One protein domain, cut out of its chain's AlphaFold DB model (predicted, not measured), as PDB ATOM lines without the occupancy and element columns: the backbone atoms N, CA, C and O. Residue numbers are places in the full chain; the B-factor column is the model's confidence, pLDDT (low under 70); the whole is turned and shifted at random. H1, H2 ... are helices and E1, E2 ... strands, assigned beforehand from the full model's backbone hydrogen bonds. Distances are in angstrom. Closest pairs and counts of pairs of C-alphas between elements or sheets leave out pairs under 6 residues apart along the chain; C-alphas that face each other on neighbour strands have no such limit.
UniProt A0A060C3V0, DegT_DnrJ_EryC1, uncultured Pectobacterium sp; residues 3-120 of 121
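AT A GLANCE: This is residues 3 to 120 of the 121 residues of the protein "DegT_DnrJ_EryC1" of uncultured Pectobacterium sp (UniProt A0A060C3V0). A small wall of three strands, E1, E2 and E3, has helix H1 grazing it and the short strand E4 beyond H1 toward one end of the long axis, while H2 lies off the sheet, past the end where E2 ends and E3 begins, and H3 follows it after a tight link and runs toward the other end of the long axis, where residues 108 to 120, of which 108 to 118 belong to H3, stick out as an arm. The 118 printed residues hold three named helices and four named strands, in the order E1, E2, E3, H1, E4, H2, H3. The sheet is mixed, in the order E1, E2, E3. The class is mixed, helices and strands, with under half of the residues in named elements. The whole is loose, with a radius of gyration of the C-alphas of 17.6 A, and spans 64 by 42 by 19 A, only just flat.

IN THESE COORDINATES: Start at Thr 3 and go on to C-alpha 10 at (85.150, 30.661, 58.381), where E1 begins; it ends at residue 12. E2 is residues 32 to 36, 13.7 A long, and E3 is residues 49 to 53, 13.4 A. Next comes H1, residues 56 to 66, 15.2 A, then E4, residues 70 to 72. Find C-alpha 87 at (111.229, 28.144, 60.207); from there H2 runs 14.9 A to residue 97. H3, residues 100 to 118, runs 26.6 A to C-alpha 118 at (86.174, 53.915, 84.633).

HOW THE PARTS SIT: Look first at E1 and E2, parallel neighbours at 15 degrees, where N 11 and O 32 are 2.9 A apart, within hydrogen-bond range. E2, the inner strand, and E3 form an antiparallel hairpin at 166 degrees; here N 35 and O 50 are 2.8 A apart, within hydrogen-bond range. H1 is on the sheet but only grazes it, with its residues 58 to 63; the closest C-alphas of E3 and H1 are those of Cys 53 and Ala 59, 5.5 A. E4 pairs with no named strand, but its residues 70 to 72 pair antiparallel with residues 75 to 76. The closest C-alphas of H1 and E4 are those of Leu 64 and Met 70, 5.3 A. H2 and H3 are not on the sheet, and they meet only through their link. In H1, H2 and H3 every O i to N i+4 pair is within hydrogen-bond range.

THE WHOLE: The two C-alphas farthest apart are those of Tyr 74 and Val 120, 64.7 A. Residues 108 to 120, of which 108 to 118 belong to H3, stand free; without them the body spans 47 by 42 by 18 A. The printed part has no cut. The links E1 to E2, E2 to E3 and E4 to H2 are long, with 19, 12 and 14 residues. The mean pLDDT of the printed part is 95.2, and residues 119 to 120 are under 70.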
ATOM      1  N   THR A   3      75.177  25.789  58.565       91.25
ATOM      2  CA  THR A   3      74.865  24.362  58.345       91.25
ATOM      3  C   THR A   3      73.475  24.125  57.754       91.25
ATOM      4  O   THR A   3      73.310  23.272  56.891       91.25
ATOM      5  N   ARG A   4      72.463  24.900  58.176       95.44
ATOM      6  CA  ARG A   4      71.081  24.758  57.676       95.44
ATOM      7  C   ARG A   4      70.947  25.157  56.205       95.44
ATOM      8  O   ARG A   4      69.987  24.754  55.565       95.44
ATOM      9  N   HIS A   5      71.890  25.946  55.694       96.50
ATOM     10  CA  HIS A   5      71.908  26.442  54.320       96.50
ATOM     11  C   HIS A   5      73.058  25.856  53.489       96.50
ATOM     12  O   HIS A   5      73.284  26.319  52.378       96.50
ATOM     13  N   GLY A   6      73.795  24.865  54.011       95.44
ATOM     14  CA  GLY A   6      74.943  24.277  53.313       95.44
ATOM     15  C   GLY A   6      76.076  25.271  53.032       95.44
ATOM     16  O   GLY A   6      76.807  25.102  52.062       95.44
ATOM     17  N   LEU A   7      76.200  26.327  53.843       97.12
ATOM     18  CA  LEU A   7      77.242  27.342  53.698       97.12
ATOM     19  C   LEU A   7      78.458  26.997  54.549       97.12
ATOM     20  O   LEU A   7      78.316  26.492  55.663       97.12
ATOM     21  N   TRP A   8      79.632  27.366  54.043       96.25
ATOM     22  CA  TRP A   8      80.871  27.330  54.809       96.25
ATOM     23  C   TRP A   8      80.892  28.433  55.867       96.25
ATOM     24  O   TRP A   8      80.416  29.549  55.640       96.25
ATOM     25  N   LEU A   9      81.466  28.119  57.023       96.69
ATOM     26  CA  LEU A   9      81.716  29.044  58.113       96.69
ATOM     27  C   LEU A   9      83.219  29.160  58.340       96.69
ATOM     28  O   LEU A   9      83.865  28.209  58.774       96.69
ATOM     29  N   PHE A  10      83.758  30.348  58.097       96.62
ATOM     30  CA  PHE A  10      85.150  30.661  58.381       96.62
ATOM     31  C   PHE A  10      85.264  31.674  59.505       96.62
ATOM     32  O   PHE A  10      84.591  32.705  59.503       96.62
ATOM     33  N   GLU A  11      86.140  31.377  60.453       98.12
ATOM     34  CA  GLU A  11      86.434  32.254  61.576       98.12
ATOM     35  C   GLU A  11      87.656  33.121  61.257       98.12
ATOM     36  O   GLU A  11      88.762  32.613  61.056       98.12
ATOM     37  N   ASP A  12      87.483  34.444  61.251       97.81
ATOM     38  CA  ASP A  12      88.615  35.365  61.357       97.81
ATOM     39  C   ASP A  12      88.963  35.551  62.838       97.81
ATOM     40  O   ASP A  12      88.326  36.307  63.573       97.81
ATOM     41  N   ALA A  13      89.982  34.820  63.279       97.56
ATOM     42  CA  ALA A  13      90.498  34.843  64.636       97.56
ATOM     43  C   ALA A  13      91.818  35.622  64.732       97.56
ATOM     44  O   ALA A  13      92.608  35.394  65.656       97.56
ATOM     45  N   ALA A  14      92.072  36.578  63.828       97.31
ATOM     46  CA  ALA A  14      93.324  37.332  63.787       97.31
ATOM     47  C   ALA A  14      93.713  37.976  65.133       97.31
ATOM     48  O   ALA A  14      94.899  38.156  65.398       97.31
ATOM     49  N   GLN A  15      92.744  38.317  65.990       95.62
ATOM     50  CA  GLN A  15      92.960  38.884  67.331       95.62
ATOM     51  C   GLN A  15      92.466  37.990  68.482       95.62
ATOM     52  O   GLN A  15      92.516  38.400  69.639       95.62
ATOM     53  N   ALA A  16      92.026  36.763  68.209       96.94
ATOM     54  CA  ALA A  16      91.296  35.935  69.171       96.94
ATOM     55  C   ALA A  16      92.081  34.695  69.643       96.94
ATOM     56  O   ALA A  16      91.503  33.670  69.998       96.94
ATOM     57  N   HIS A  17      93.414  34.774  69.663       96.31
ATOM     58  CA  HIS A  17      94.268  33.680  70.139       96.31
ATOM     59  C   HIS A  17      93.937  33.332  71.593       96.31
ATOM     60  O   HIS A  17      94.010  34.199  72.466       96.31
ATOM     61  N   GLY A  18      93.594  32.067  71.844       93.31
ATOM     62  CA  GLY A  18      93.250  31.567  73.177       93.31
ATOM     63  C   GLY A  18      91.898  32.050  73.717       93.31
ATOM     64  O   GLY A  18      91.581  31.761  74.868       93.31
ATOM     65  N   ALA A  19      91.106  32.776  72.922       96.19
ATOM     66  CA  ALA A  19      89.772  33.202  73.325       96.19
ATOM     67  C   ALA A  19      88.793  32.019  73.345       96.19
ATOM     68  O   ALA A  19      88.971  31.018  72.646       96.19
ATOM     69  N   THR A  20      87.731  32.161  74.134       96.75
ATOM     70  CA  THR A  20      86.616  31.213  74.168       96.75
ATOM     71  C   THR A  20      85.298  31.946  73.977       96.75
ATOM     72  O   THR A  20      85.160  33.114  74.344       96.75
ATOM     73  N   TRP A  21      84.323  31.251  73.405       96.38
ATOM     74  CA  TRP A  21      82.944  31.703  73.316       96.38
ATOM     75  C   TRP A  21      82.022  30.545  73.693       96.38
ATOM     76  O   TRP A  21      82.178  29.431  73.200       96.38
ATOM     77  N   ASN A  22      81.097  30.785  74.626       95.00
ATOM     78  CA  ASN A  22      80.183  29.765  75.157       95.00
ATOM     79  C   ASN A  22      80.883  28.455  75.587       95.00
ATOM     80  O   ASN A  22      80.381  27.362  75.342       95.00
ATOM     81  N   GLY A  23      82.059  28.566  76.215       95.88
ATOM     82  CA  GLY A  23      82.824  27.420  76.722       95.88
ATOM     83  C   GLY A  23      83.643  26.652  75.677       95.88
ATOM     84  O   GLY A  23      84.386  25.750  76.055       95.88
ATOM     85  N   ALA A  24      83.566  27.014  74.395       96.31
ATOM     86  CA  ALA A  24      84.380  26.431  73.329       96.31
ATOM     87  C   ALA A  24      85.462  27.412  72.855       96.31
ATOM     88  O   ALA A  24      85.316  28.629  72.985       96.31
ATOM     89  N   GLN A  25      86.570  26.888  72.335       95.88
ATOM     90  CA  GLN A  25      87.682  27.710  71.858       95.88
ATOM     91  C   GLN A  25      87.325  28.391  70.536       95.88
ATOM     92  O   GLN A  25      86.743  27.779  69.646       95.88
ATOM     93  N   VAL A  26      87.718  29.655  70.381       96.69
ATOM     94  CA  VAL A  26      87.685  30.295  69.061       96.69
ATOM     95  C   VAL A  26      88.585  29.506  68.121       96.69
ATOM     96  O   VAL A  26      89.741  29.232  68.451       96.69
ATOM     97  N   GLY A  27      88.042  29.149  66.962       95.62
ATOM     98  CA  GLY A  27      88.635  28.253  65.983       95.62
ATOM     99  C   GLY A  27      88.015  26.862  65.901       95.62
ATOM    100  O   GLY A  27      88.494  26.047  65.113       95.62
ATOM    101  N   THR A  28      86.984  26.571  66.702       95.69
ATOM    102  CA  THR A  28      86.299  25.267  66.710       95.69
ATOM    103  C   THR A  28      84.830  25.333  66.286       95.69
ATOM    104  O   THR A  28      84.102  24.363  66.487       95.69
ATOM    105  N   PHE A  29      84.353  26.464  65.765       95.06
ATOM    106  CA  PHE A  29      82.940  26.659  65.426       95.06
ATOM    107  C   PHE A  29      82.637  26.416  63.947       95.06
ATOM    108  O   PHE A  29      81.502  26.066  63.616       95.06
ATOM    109  N   GLY A  30      83.619  26.640  63.072       94.38
ATOM    110  CA  GLY A  30      83.461  26.568  61.621       94.38
ATOM    111  C   GLY A  30      84.285  25.486  60.926       94.38
ATOM    112  O   GLY A  30      84.855  24.591  61.544       94.38
ATOM    113  N   ASP A  31      84.348  25.597  59.602       96.88
ATOM    114  CA  ASP A  31      85.093  24.707  58.711       96.88
ATOM    115  C   ASP A  31      86.596  25.019  58.706       96.88
ATOM    116  O   ASP A  31      87.435  24.129  58.516       96.88
ATOM    117  N   ALA A  32      86.941  26.289  58.920       97.94
ATOM    118  CA  ALA A  32      88.310  26.756  59.058       97.94
ATOM    119  C   ALA A  32      88.389  28.032  59.904       97.94
ATOM    120  O   ALA A  32      87.431  28.798  60.013       97.94
ATOM    121  N   VAL A  33      89.570  28.275  60.462       98.38
ATOM    122  CA  VAL A  33      89.895  29.475  61.234       98.38
ATOM    123  C   VAL A  33      91.233  30.032  60.794       98.38
ATOM    124  O   VAL A  33      92.165  29.268  60.548       98.38
ATOM    125  N   MET A  34      91.352  31.354  60.740       98.19
ATOM    126  CA  MET A  34      92.601  32.039  60.428       98.19
ATOM    127  C   MET A  34      93.068  32.881  61.611       98.19
ATOM    128  O   MET A  34      92.334  33.715  62.131       98.19
ATOM    129  N   TYR A  35      94.325  32.693  61.999       98.19
ATOM    130  CA  TYR A  35      95.015  33.496  63.002       98.19
ATOM    131  C   TYR A  35      96.125  34.309  62.343       98.19
ATOM    132  O   TYR A  35      96.805  33.836  61.428       98.19
ATOM    133  N   SER A  36      96.352  35.518  62.847       98.12
ATOM    134  CA  SER A  36      97.446  36.388  62.420       98.12
ATOM    135  C   SER A  36      98.525  36.399  63.489       98.12
ATOM    136  O   SER A  36      98.228  36.594  64.659       98.12
ATOM    137  N   LEU A  37      99.781  36.248  63.088       97.88
ATOM    138  CA  LEU A  37     100.927  36.282  63.996       97.88
ATOM    139  C   LEU A  37     101.740  37.581  63.852       97.88
ATOM    140  O   LEU A  37     102.921  37.626  64.205       97.88
ATOM    141  N   TYR A  38     101.095  38.640  63.351       97.31
ATOM    142  CA  TYR A  38     101.656  39.990  63.229       97.31
ATOM    143  C   TYR A  38     102.059  40.562  64.612       97.31
ATOM    144  O   TYR A  38     101.447  40.181  65.616       97.31
ATOM    145  N   PRO A  39     103.043  41.482  64.724       95.94
ATOM    146  CA  PRO A  39     103.635  41.889  66.005       95.94
ATOM    147  C   PRO A  39     102.662  42.440  67.048       95.94
ATOM    148  O   PRO A  39     102.918  42.323  68.242       95.94
ATOM    149  N   THR A  40     101.542  43.021  66.619       94.38
ATOM    150  CA  THR A  40     100.568  43.660  67.519       94.38
ATOM    151  C   THR A  40      99.435  42.737  67.979       94.38
ATOM    152  O   THR A  40      98.527  43.188  68.678       94.38
ATOM    153  N   LYS A  41      99.438  41.456  67.585       96.00
ATOM    154  CA  LYS A  41      98.410  40.487  67.999       96.00
ATOM    155  C   LYS A  41      98.692  39.950  69.412       96.00
ATOM    156  O   LYS A  41      99.715  40.250  70.020       96.00
ATOM    157  N   ASN A  42      97.776  39.142  69.956       94.38
ATOM    158  CA  ASN A  42      97.904  38.586  71.319       94.38
ATOM    159  C   ASN A  42      99.188  37.761  71.520       94.38
ATOM    160  O   ASN A  42      99.702  37.682  72.636       94.38
ATOM    161  N   MET A  43      99.699  37.177  70.439       96.25
ATOM    162  CA  MET A  43     101.035  36.603  70.316       96.25
ATOM    163  C   MET A  43     101.577  36.899  68.914       96.25
ATOM    164  O   MET A  43     100.798  37.198  68.010       96.25
ATOM    165  N   THR A  44     102.890  36.778  68.711       97.50
ATOM    166  CA  THR A  44     103.521  37.069  67.415       97.50
ATOM    167  C   THR A  44     104.582  36.044  67.020       97.50
ATOM    168  O   THR A  44     105.172  35.387  67.873       97.50
ATOM    169  N   SER A  45     104.852  35.933  65.721       98.06
ATOM    170  CA  SER A  45     106.034  35.276  65.153       98.06
ATOM    171  C   SER A  45     107.000  36.259  64.479       98.06
ATOM    172  O   SER A  45     107.929  35.830  63.800       98.06
ATOM    173  N   GLY A  46     106.803  37.568  64.634       97.50
ATOM    174  CA  GLY A  46     107.301  38.583  63.707       97.50
ATOM    175  C   GLY A  46     106.262  38.790  62.611       97.50
ATOM    176  O   GLY A  46     105.374  39.611  62.771       97.50
ATOM    177  N   GLU A  47     106.311  37.984  61.557       97.44
ATOM    178  CA  GLU A  47     105.277  37.933  60.518       97.44
ATOM    179  C   GLU A  47     104.724  36.512  60.389       97.44
ATOM    180  O   GLU A  47     105.396  35.538  60.749       97.44
ATOM    181  N   GLY A  48     103.503  36.380  59.865       96.62
ATOM    182  CA  GLY A  48     102.910  35.085  59.537       96.62
ATOM    183  C   GLY A  48     101.453  34.919  59.958       96.62
ATOM    184  O   GLY A  48     100.774  35.848  60.401       96.62
ATOM    185  N   GLY A  49     100.974  33.688  59.814       97.00
ATOM    186  CA  GLY A  49      99.614  33.297  60.152       97.00
ATOM    187  C   GLY A  49      99.478  31.787  60.274       97.00
ATOM    188  O   GLY A  49     100.381  31.027  59.915       97.00
ATOM    189  N   MET A  50      98.334  31.353  60.786       97.25
ATOM    190  CA  MET A  50      97.999  29.946  60.968       97.25
ATOM    191  C   MET A  50      96.568  29.705  60.512       97.25
ATOM    192  O   MET A  50      95.701  30.547  60.729       97.25
ATOM    193  N   VAL A  51      96.330  28.541  59.910       98.06
ATOM    194  CA  VAL A  51      94.987  28.091  59.544       98.06
ATOM    195  C   VAL A  51      94.674  26.815  60.316       98.06
ATOM    196  O   VAL A  51      95.424  25.843  60.220       98.06
ATOM    197  N   GLY A  52      93.587  26.823  61.084       97.38
ATOM    198  CA  GLY A  52      92.960  25.617  61.625       97.38
ATOM    199  C   GLY A  52      91.890  25.120  60.656       97.38
ATOM    200  O   GLY A  52      91.251  25.924  59.986       97.38
ATOM    201  N   CYS A  53      91.724  23.807  60.526       97.94
ATOM    202  CA  CYS A  53      90.768  23.193  59.599       97.94
ATOM    203  C   CYS A  53      89.985  22.100  60.325       97.94
ATOM    204  O   CYS A  53      90.589  21.308  61.049       97.94
ATOM    205  N   ALA A  54      88.679  22.017  60.082       96.19
ATOM    206  CA  ALA A  54      87.821  21.002  60.692       96.19
ATOM    207  C   ALA A  54      88.024  19.598  60.094       96.19
ATOM    208  O   ALA A  54      87.808  18.596  60.773       96.19
ATOM    209  N   THR A  55      88.450  19.507  58.828       97.12
ATOM    210  CA  THR A  55      88.595  18.231  58.111       97.12
ATOM    211  C   THR A  55      89.989  18.061  57.508       97.12
ATOM    212  O   THR A  55      90.682  19.025  57.163       97.12
ATOM    213  N   ALA A  56      90.402  16.801  57.346       97.88
ATOM    214  CA  ALA A  56      91.659  16.455  56.684       97.88
ATOM    215  C   ALA A  56      91.683  16.897  55.211       97.88
ATOM    216  O   ALA A  56      92.740  17.270  54.701       97.88
ATOM    217  N   GLU A  57      90.522  16.893  54.555       96.81
ATOM    218  CA  GLU A  57      90.355  17.338  53.175       96.81
ATOM    219  C   GLU A  57      90.659  18.833  53.029       96.81
ATOM    220  O   GLU A  57      91.556  19.200  52.267       96.81
ATOM    221  N   THR A  58      90.011  19.689  53.828       96.56
ATOM    222  CA  THR A  58      90.282  21.135  53.838       96.56
ATOM    223  C   THR A  58      91.743  21.407  54.194       96.56
ATOM    224  O   THR A  58      92.416  22.196  53.531       96.56
ATOM    225  N   ALA A  59      92.286  20.684  55.178       97.81
ATOM    226  CA  ALA A  59      93.686  20.817  55.562       97.81
ATOM    227  C   ALA A  59      94.658  20.444  54.423       97.81
ATOM    228  O   ALA A  59      95.711  21.074  54.289       97.81
ATOM    229  N   ARG A  60      94.331  19.441  53.591       97.44
ATOM    230  CA  ARG A  60      95.127  19.084  52.403       97.44
ATOM    231  C   ARG A  60      95.102  20.211  51.376       97.44
ATOM    232  O   ARG A  60      96.167  20.632  50.929       97.44
ATOM    233  N   GLN A  61      93.921  20.751  51.075       97.12
ATOM    234  CA  GLN A  61      93.777  21.858  50.123       97.12
ATOM    235  C   GLN A  61      94.552  23.101  50.570       97.12
ATOM    236  O   GLN A  61      95.300  23.683  49.787       97.12
ATOM    237  N   VAL A  62      94.473  23.463  51.853       97.44
ATOM    238  CA  VAL A  62      95.253  24.580  52.409       97.44
ATOM    239  C   VAL A  62      96.760  24.330  52.275       97.44
ATOM    240  O   VAL A  62      97.503  25.241  51.905       97.44
ATOM    241  N   ARG A  63      97.241  23.104  52.530       97.25
ATOM    242  CA  ARG A  63      98.666  22.753  52.380       97.25
ATOM    243  C   ARG A  63      99.151  22.866  50.935       97.25
ATOM    244  O   ARG A  63     100.228  23.431  50.732       97.25
ATOM    245  N   LEU A  64      98.360  22.386  49.973       97.56
ATOM    246  CA  LEU A  64      98.624  22.535  48.540       97.56
ATOM    247  C   LEU A  64      98.710  24.012  48.154       97.56
ATOM    248  O   LEU A  64      99.743  24.472  47.667       97.56
ATOM    249  N   LEU A  65      97.650  24.776  48.434       97.81
ATOM    250  CA  LEU A  65      97.551  26.190  48.074       97.81
ATOM    251  C   LEU A  65      98.669  27.023  48.707       97.81
ATOM    252  O   LEU A  65      99.204  27.914  48.058       97.81
ATOM    253  N   ARG A  66      99.089  26.718  49.939       97.19
ATOM    254  CA  ARG A  66     100.215  27.395  50.607       97.19
ATOM    255  C   ARG A  66     101.566  27.156  49.913       97.19
ATOM    256  O   ARG A  66     102.495  27.940  50.110       97.19
ATOM    257  N   ASN A  67     101.697  26.054  49.176       97.25
ATOM    258  CA  ASN A  67     102.955  25.528  48.652       97.25
ATOM    259  C   ASN A  67     102.967  25.445  47.117       97.25
ATOM    260  O   ASN A  67     103.357  24.429  46.555       97.25
ATOM    261  N   GLN A  68     102.534  26.503  46.431       97.88
ATOM    262  CA  GLN A  68     102.495  26.597  44.963       97.88
ATOM    263  C   GLN A  68     101.659  25.492  44.289       97.88
ATOM    264  O   GLN A  68     101.819  25.238  43.104       97.88
ATOM    265  N   GLY A  69     100.747  24.850  45.027       97.56
ATOM    266  CA  GLY A  69      99.951  23.730  44.529       97.56
ATOM    267  C   GLY A  69     100.682  22.390  44.557       97.56
ATOM    268  O   GLY A  69     100.214  21.448  43.925       97.56
ATOM    269  N   MET A  70     101.810  22.297  45.268       96.31
ATOM    270  CA  MET A  70     102.628  21.089  45.357       96.31
ATOM    271  C   MET A  70     102.403  20.333  46.664       96.31
ATOM    272  O   MET A  70     102.674  20.857  47.750       96.31
ATOM    273  N   GLU A  71     102.016  19.062  46.561       92.06
ATOM    274  CA  GLU A  71     102.142  18.082  47.652       92.06
ATOM    275  C   GLU A  71     103.473  17.326  47.535       92.06
ATOM    276  O   GLU A  71     104.175  17.131  48.528       92.06
ATOM    277  N   LYS A  72     103.882  17.011  46.300       93.31
ATOM    278  CA  LYS A  72     105.208  16.488  45.954       93.31
ATOM    279  C   LYS A  72     106.002  17.540  45.181       93.31
ATOM    280  O   LYS A  72     105.462  18.248  44.335       93.31
ATOM    281  N   GLN A  73     107.300  17.632  45.461       92.19
ATOM    282  CA  GLN A  73     108.190  18.593  44.809       92.19
ATOM    283  C   GLN A  73     108.126  18.461  43.278       92.19
ATOM    284  O   GLN A  73     108.235  17.358  42.742       92.19
ATOM    285  N   TYR A  74     107.951  19.600  42.603       89.69
ATOM    286  CA  TYR A  74     107.799  19.732  41.147       89.69
ATOM    287  C   TYR A  74     106.547  19.081  40.539       89.69
ATOM    288  O   TYR A  74     106.447  18.982  39.319       89.69
ATOM    289  N   ALA A  75     105.572  18.682  41.359       95.12
ATOM    290  CA  ALA A  75     104.278  18.186  40.905       95.12
ATOM    291  C   ALA A  75     103.168  19.126  41.397       95.12
ATOM    292  O   ALA A  75     102.685  18.992  42.520       95.12
ATOM    293  N   ASN A  76     102.796  20.102  40.564       95.31
ATOM    294  CA  ASN A  76     101.709  21.032  40.869       95.31
ATOM    295  C   ASN A  76     100.360  20.399  40.488       95.31
ATOM    296  O   ASN A  76     100.136  20.110  39.315       95.31
ATOM    297  N   GLU A  77      99.467  20.208  41.458       95.69
ATOM    298  CA  GLU A  77      98.094  19.720  41.227       95.69
ATOM    299  C   GLU A  77      97.133  20.858  40.862       95.69
ATOM    300  O   GLU A  77      96.195  20.671  40.092       95.69
ATOM    301  N   VAL A  78      97.363  22.044  41.429       96.44
ATOM    302  CA  VAL A  78      96.501  23.226  41.297       96.44
ATOM    303  C   VAL A  78      97.345  24.496  41.205       96.44
ATOM    304  O   VAL A  78      98.519  24.500  41.570       96.44
ATOM    305  N   ALA A  79      96.755  25.607  40.762       97.19
ATOM    306  CA  ALA A  79      97.395  26.913  40.897       97.19
ATOM    307  C   ALA A  79      97.411  27.327  42.379       97.19
ATOM    308  O   ALA A  79      96.363  27.605  42.959       97.19
ATOM    309  N   GLY A  80      98.592  27.335  43.001       97.19
ATOM    310  CA  GLY A  80      98.770  27.754  44.395       97.19
ATOM    311  C   GLY A  80      99.589  29.034  44.559       97.19
ATOM    312  O   GLY A  80      99.888  29.752  43.608       97.19
ATOM    313  N   TYR A  81      99.995  29.290  45.799       97.62
ATOM    314  CA  TYR A  81     100.679  30.500  46.252       97.62
ATOM    315  C   TYR A  81     101.998  30.174  46.948       97.62
ATOM    316  O   TYR A  81     102.219  29.055  47.407       97.62
ATOM    317  N   ASN A  82     102.872  31.167  47.096       96.88
ATOM    318  CA  ASN A  82     104.055  31.056  47.947       96.88
ATOM    319  C   ASN A  82     103.794  31.693  49.320       96.88
ATOM    320  O   ASN A  82     104.305  32.766  49.614       96.88
ATOM    321  N   ASN A  83     102.992  31.019  50.148       97.19
ATOM    322  CA  ASN A  83     102.560  31.525  51.459       97.19
ATOM    323  C   ASN A  83     103.136  30.696  52.618       97.19
ATOM    324  O   ASN A  83     102.533  30.581  53.687       97.19
ATOM    325  N   ARG A  84     104.287  30.047  52.409       96.81
ATOM    326  CA  ARG A  84     104.960  29.287  53.469       96.81
ATOM    327  C   ARG A  84     105.514  30.248  54.518       96.81
ATOM    328  O   ARG A  84     106.246  31.175  54.190       96.81
ATOM    329  N   MET A  85     105.210  29.980  55.785       97.31
ATOM    330  CA  MET A  85     105.910  30.614  56.897       97.31
ATOM    331  C   MET A  85     107.317  30.014  57.016       97.31
ATOM    332  O   MET A  85     107.487  28.810  56.822       97.31
ATOM    333  N   THR A  86     108.317  30.843  57.313       98.00
ATOM    334  CA  THR A  86     109.701  30.385  57.498       98.00
ATOM    335  C   THR A  86     109.877  29.679  58.842       98.00
ATOM    336  O   THR A  86     109.152  29.957  59.801       98.00
ATOM    337  N   ASP A  87     110.895  28.821  58.947       98.19
ATOM    338  CA  ASP A  87     111.229  28.144  60.207       98.19
ATOM    339  C   ASP A  87     111.625  29.124  61.321       98.19
ATOM    340  O   ASP A  87     111.366  28.863  62.494       98.19
ATOM    341  N   ILE A  88     112.185  30.286  60.966       98.44
ATOM    342  CA  ILE A  88     112.519  31.353  61.921       98.44
ATOM    343  C   ILE A  88     111.242  31.891  62.578       98.44
ATOM    344  O   ILE A  88     111.135  31.902  63.806       98.44
ATOM    345  N   HIS A  89     110.249  32.287  61.776       98.38
ATOM    346  CA  HIS A  89     108.963  32.749  62.299       98.38
ATOM    347  C   HIS A  89     108.243  31.623  63.062       98.38
ATOM    348  O   HIS A  89     107.703  31.856  64.144       98.38
ATOM    349  N   ALA A  90     108.319  30.376  62.584       97.94
ATOM    350  CA  ALA A  90     107.762  29.223  63.293       97.94
ATOM    351  C   ALA A  90     108.388  29.017  64.679       97.94
ATOM    352  O   ALA A  90     107.666  28.787  65.651       97.94
ATOM    353  N   ALA A  91     109.712  29.130  64.796       98.31
ATOM    354  CA  ALA A  91     110.421  28.982  66.062       98.31
ATOM    355  C   ALA A  91     110.005  30.060  67.074       98.31
ATOM    356  O   ALA A  91     109.692  29.734  68.222       98.31
ATOM    357  N   ILE A  92     109.923  31.323  66.638       98.38
ATOM    358  CA  ILE A  92     109.443  32.435  67.473       98.38
ATOM    359  C   ILE A  92     108.004  32.164  67.926       98.38
ATOM    360  O   ILE A  92     107.719  32.189  69.126       98.38
ATOM    361  N   GLY A  93     107.117  31.834  66.981       97.75
ATOM    362  CA  GLY A  93     105.708  31.558  67.251       97.75
ATOM    363  C   GLY A  93     105.507  30.421  68.256       97.75
ATOM    364  O   GLY A  93     104.693  30.550  69.167       97.75
ATOM    365  N   ARG A  94     106.294  29.339  68.170       97.88
ATOM    366  CA  ARG A  94     106.236  28.220  69.128       97.88
ATOM    367  C   ARG A  94     106.570  28.640  70.557       97.88
ATOM    368  O   ARG A  94     105.866  28.245  71.483       97.88
ATOM    369  N   VAL A  95     107.616  29.444  70.751       98.25
ATOM    370  CA  VAL A  95     107.983  29.954  72.086       98.25
ATOM    371  C   VAL A  95     106.915  30.917  72.613       98.25
ATOM    372  O   VAL A  95     106.595  30.904  73.800       98.25
ATOM    373  N   GLN A  96     106.349  31.743  71.735       97.69
ATOM    374  CA  GLN A  96     105.312  32.722  72.073       97.69
ATOM    375  C   GLN A  96     103.990  32.049  72.452       97.69
ATOM    376  O   GLN A  96     103.352  32.459  73.419       97.69
ATOM    377  N   LEU A  97     103.626  30.958  71.772       96.88
ATOM    378  CA  LEU A  97     102.439  30.165  72.090       96.88
ATOM    379  C   LEU A  97     102.479  29.633  73.530       96.88
ATOM    380  O   LEU A  97     101.475  29.690  74.231       96.88
ATOM    381  N   GLY A  98     103.651  29.198  74.007       97.88
ATOM    382  CA  GLY A  98     103.832  28.748  75.393       97.88
ATOM    383  C   GLY A  98     103.606  29.837  76.451       97.88
ATOM    384  O   GLY A  98     103.369  29.520  77.612       97.88
ATOM    385  N   LYS A  99     103.646  31.119  76.065       97.56
ATOM    386  CA  LYS A  99     103.426  32.273  76.957       97.56
ATOM    387  C   LYS A  99     102.004  32.826  76.881       97.56
ATOM    388  O   LYS A  99     101.600  33.583  77.763       97.56
ATOM    389  N   LEU A 100     101.248  32.450  75.846       96.94
ATOM    390  CA  LEU A 100      99.958  33.047  75.509       96.94
ATOM    391  C   LEU A 100      98.962  32.999  76.674       96.94
ATOM    392  O   LEU A 100      98.327  34.007  76.957       96.94
ATOM    393  N   ALA A 101      98.845  31.871  77.378       96.75
ATOM    394  CA  ALA A 101      97.874  31.730  78.467       96.75
ATOM    395  C   ALA A 101      98.120  32.732  79.610       96.75
ATOM    396  O   ALA A 101      97.201  33.441  80.018       96.75
ATOM    397  N   ALA A 102      99.370  32.849  80.073       97.75
ATOM    398  CA  ALA A 102      99.746  33.805  81.117       97.75
ATOM    399  C   ALA A 102      99.521  35.256  80.661       97.75
ATOM    400  O   ALA A 102      98.983  36.080  81.393       97.75
ATOM    401  N   TRP A 103      99.863  35.558  79.412       96.81
ATOM    402  CA  TRP A 103      99.628  36.863  78.800       96.81
ATOM    403  C   TRP A 103      98.153  37.233  78.662       96.81
ATOM    404  O   TRP A 103      97.804  38.407  78.825       96.81
ATOM    405  N   THR A 104      97.295  36.266  78.357       96.38
ATOM    406  CA  THR A 104      95.846  36.460  78.333       96.38
ATOM    407  C   THR A 104      95.319  36.759  79.735       96.38
ATOM    408  O   THR A 104      94.550  37.706  79.878       96.38
ATOM    409  N   ALA A 105      95.785  36.044  80.764       96.75
ATOM    410  CA  ALA A 105      95.403  36.315  82.154       96.75
ATOM    411  C   ALA A 105      95.770  37.751  82.576       96.75
ATOM    412  O   ALA A 105      94.902  38.505  83.009       96.75
ATOM    413  N   THR A 106      97.004  38.194  82.313       96.81
ATOM    414  CA  THR A 106      97.421  39.582  82.594       96.81
ATOM    415  C   THR A 106      96.561  40.617  81.856       96.81
ATOM    416  O   THR A 106      96.230  41.668  82.399       96.81
ATOM    417  N   ARG A 107      96.156  40.345  80.606       95.50
ATOM    418  CA  ARG A 107      95.259  41.249  79.858       95.50
ATOM    419  C   ARG A 107      93.870  41.333  80.490       95.50
ATOM    420  O   ARG A 107      93.293  42.416  80.510       95.50
ATOM    421  N   GLN A 108      93.347  40.222  81.006       95.69
ATOM    422  CA  GLN A 108      92.062  40.188  81.708       95.69
ATOM    423  C   GLN A 108      92.121  40.971  83.027       95.69
ATOM    424  O   GLN A 108      91.218  41.759  83.297       95.69
ATOM    425  N   GLU A 109      93.200  40.821  83.802       96.88
ATOM    426  CA  GLU A 109      93.441  41.595  85.030       96.88
ATOM    427  C   GLU A 109      93.487  43.102  84.746       96.88
ATOM    428  O   GLU A 109      92.778  43.884  85.384       96.88
ATOM    429  N   ASN A 110      94.250  43.511  83.725       95.88
ATOM    430  CA  ASN A 110      94.337  44.911  83.311       95.88
ATOM    431  C   ASN A 110      92.972  45.467  82.881       95.88
ATOM    432  O   ASN A 110      92.589  46.562  83.291       95.88
ATOM    433  N   ALA A 111      92.212  44.709  82.082       95.31
ATOM    434  CA  ALA A 111      90.876  45.111  81.654       95.31
ATOM    435  C   ALA A 111      89.909  45.256  82.844       95.31
ATOM    436  O   ALA A 111      89.128  46.211  82.887       95.31
ATOM    437  N   ALA A 112      89.980  44.355  83.830       95.12
ATOM    438  CA  ALA A 112      89.182  44.440  85.052       95.12
ATOM    439  C   ALA A 112      89.515  45.704  85.862       95.12
ATOM    440  O   ALA A 112      88.600  46.433  86.245       95.12
ATOM    441  N   PHE A 113      90.803  46.016  86.039       92.94
ATOM    442  CA  PHE A 113      91.257  47.232  86.721       92.94
ATOM    443  C   PHE A 113      90.799  48.517  86.009       92.94
ATOM    444  O   PHE A 113      90.291  49.453  86.638       92.94
ATOM    445  N   SER A 114      90.926  48.576  84.681       87.62
ATOM    446  CA  SER A 114      90.433  49.719  83.906       87.62
ATOM    447  C   SER A 114      88.916  49.861  84.016       87.62
ATOM    448  O   SER A 114      88.424  50.979  84.156       87.62
ATOM    449  N   THR A 115      88.171  48.751  84.021       86.19
ATOM    450  CA  THR A 115      86.703  48.749  84.160       86.19
ATOM    451  C   THR A 115      86.254  49.208  85.547       86.19
ATOM    452  O   THR A 115      85.293  49.965  85.657       86.19
ATOM    453  N   SER A 116      86.943  48.794  86.616       80.94
ATOM    454  CA  SER A 116      86.623  49.263  87.970       80.94
ATOM    455  C   SER A 116      86.904  50.754  88.141       80.94
ATOM    456  O   SER A 116      86.158  51.426  88.840       80.94
ATOM    457  N   THR A 117      87.937  51.279  87.477       72.25
ATOM    458  CA  THR A 117      88.345  52.692  87.581       72.25
ATOM    459  C   THR A 117      87.484  53.617  86.713       72.25
ATOM    460  O   THR A 117      87.189  54.741  87.103       72.25
ATOM    461  N   SER A 118      87.033  53.146  85.549       71.12
ATOM    462  CA  SER A 118      86.174  53.915  84.633       71.12
ATOM    463  C   SER A 118      84.709  54.003  85.070       71.12
ATOM    464  O   SER A 118      83.980  54.830  84.539       71.12
ATOM    465  N   ARG A 119      84.277  53.213  86.063       58.59
ATOM    466  CA  ARG A 119      82.959  53.344  86.716       58.59
ATOM    467  C   ARG A 119      82.904  54.419  87.813       58.59
ATOM    468  O   ARG A 119      81.860  54.577  88.436       58.59
ATOM    469  N   VAL A 120      84.022  55.095  88.089       51.78
ATOM    470  CA  VAL A 120      84.156  56.123  89.143       51.78
ATOM    471  C   VAL A 120      84.149  57.550  88.559       51.78
ATOM    472  O   VAL A 120      84.296  58.520  89.296       51.78
TER     473      VAL A 120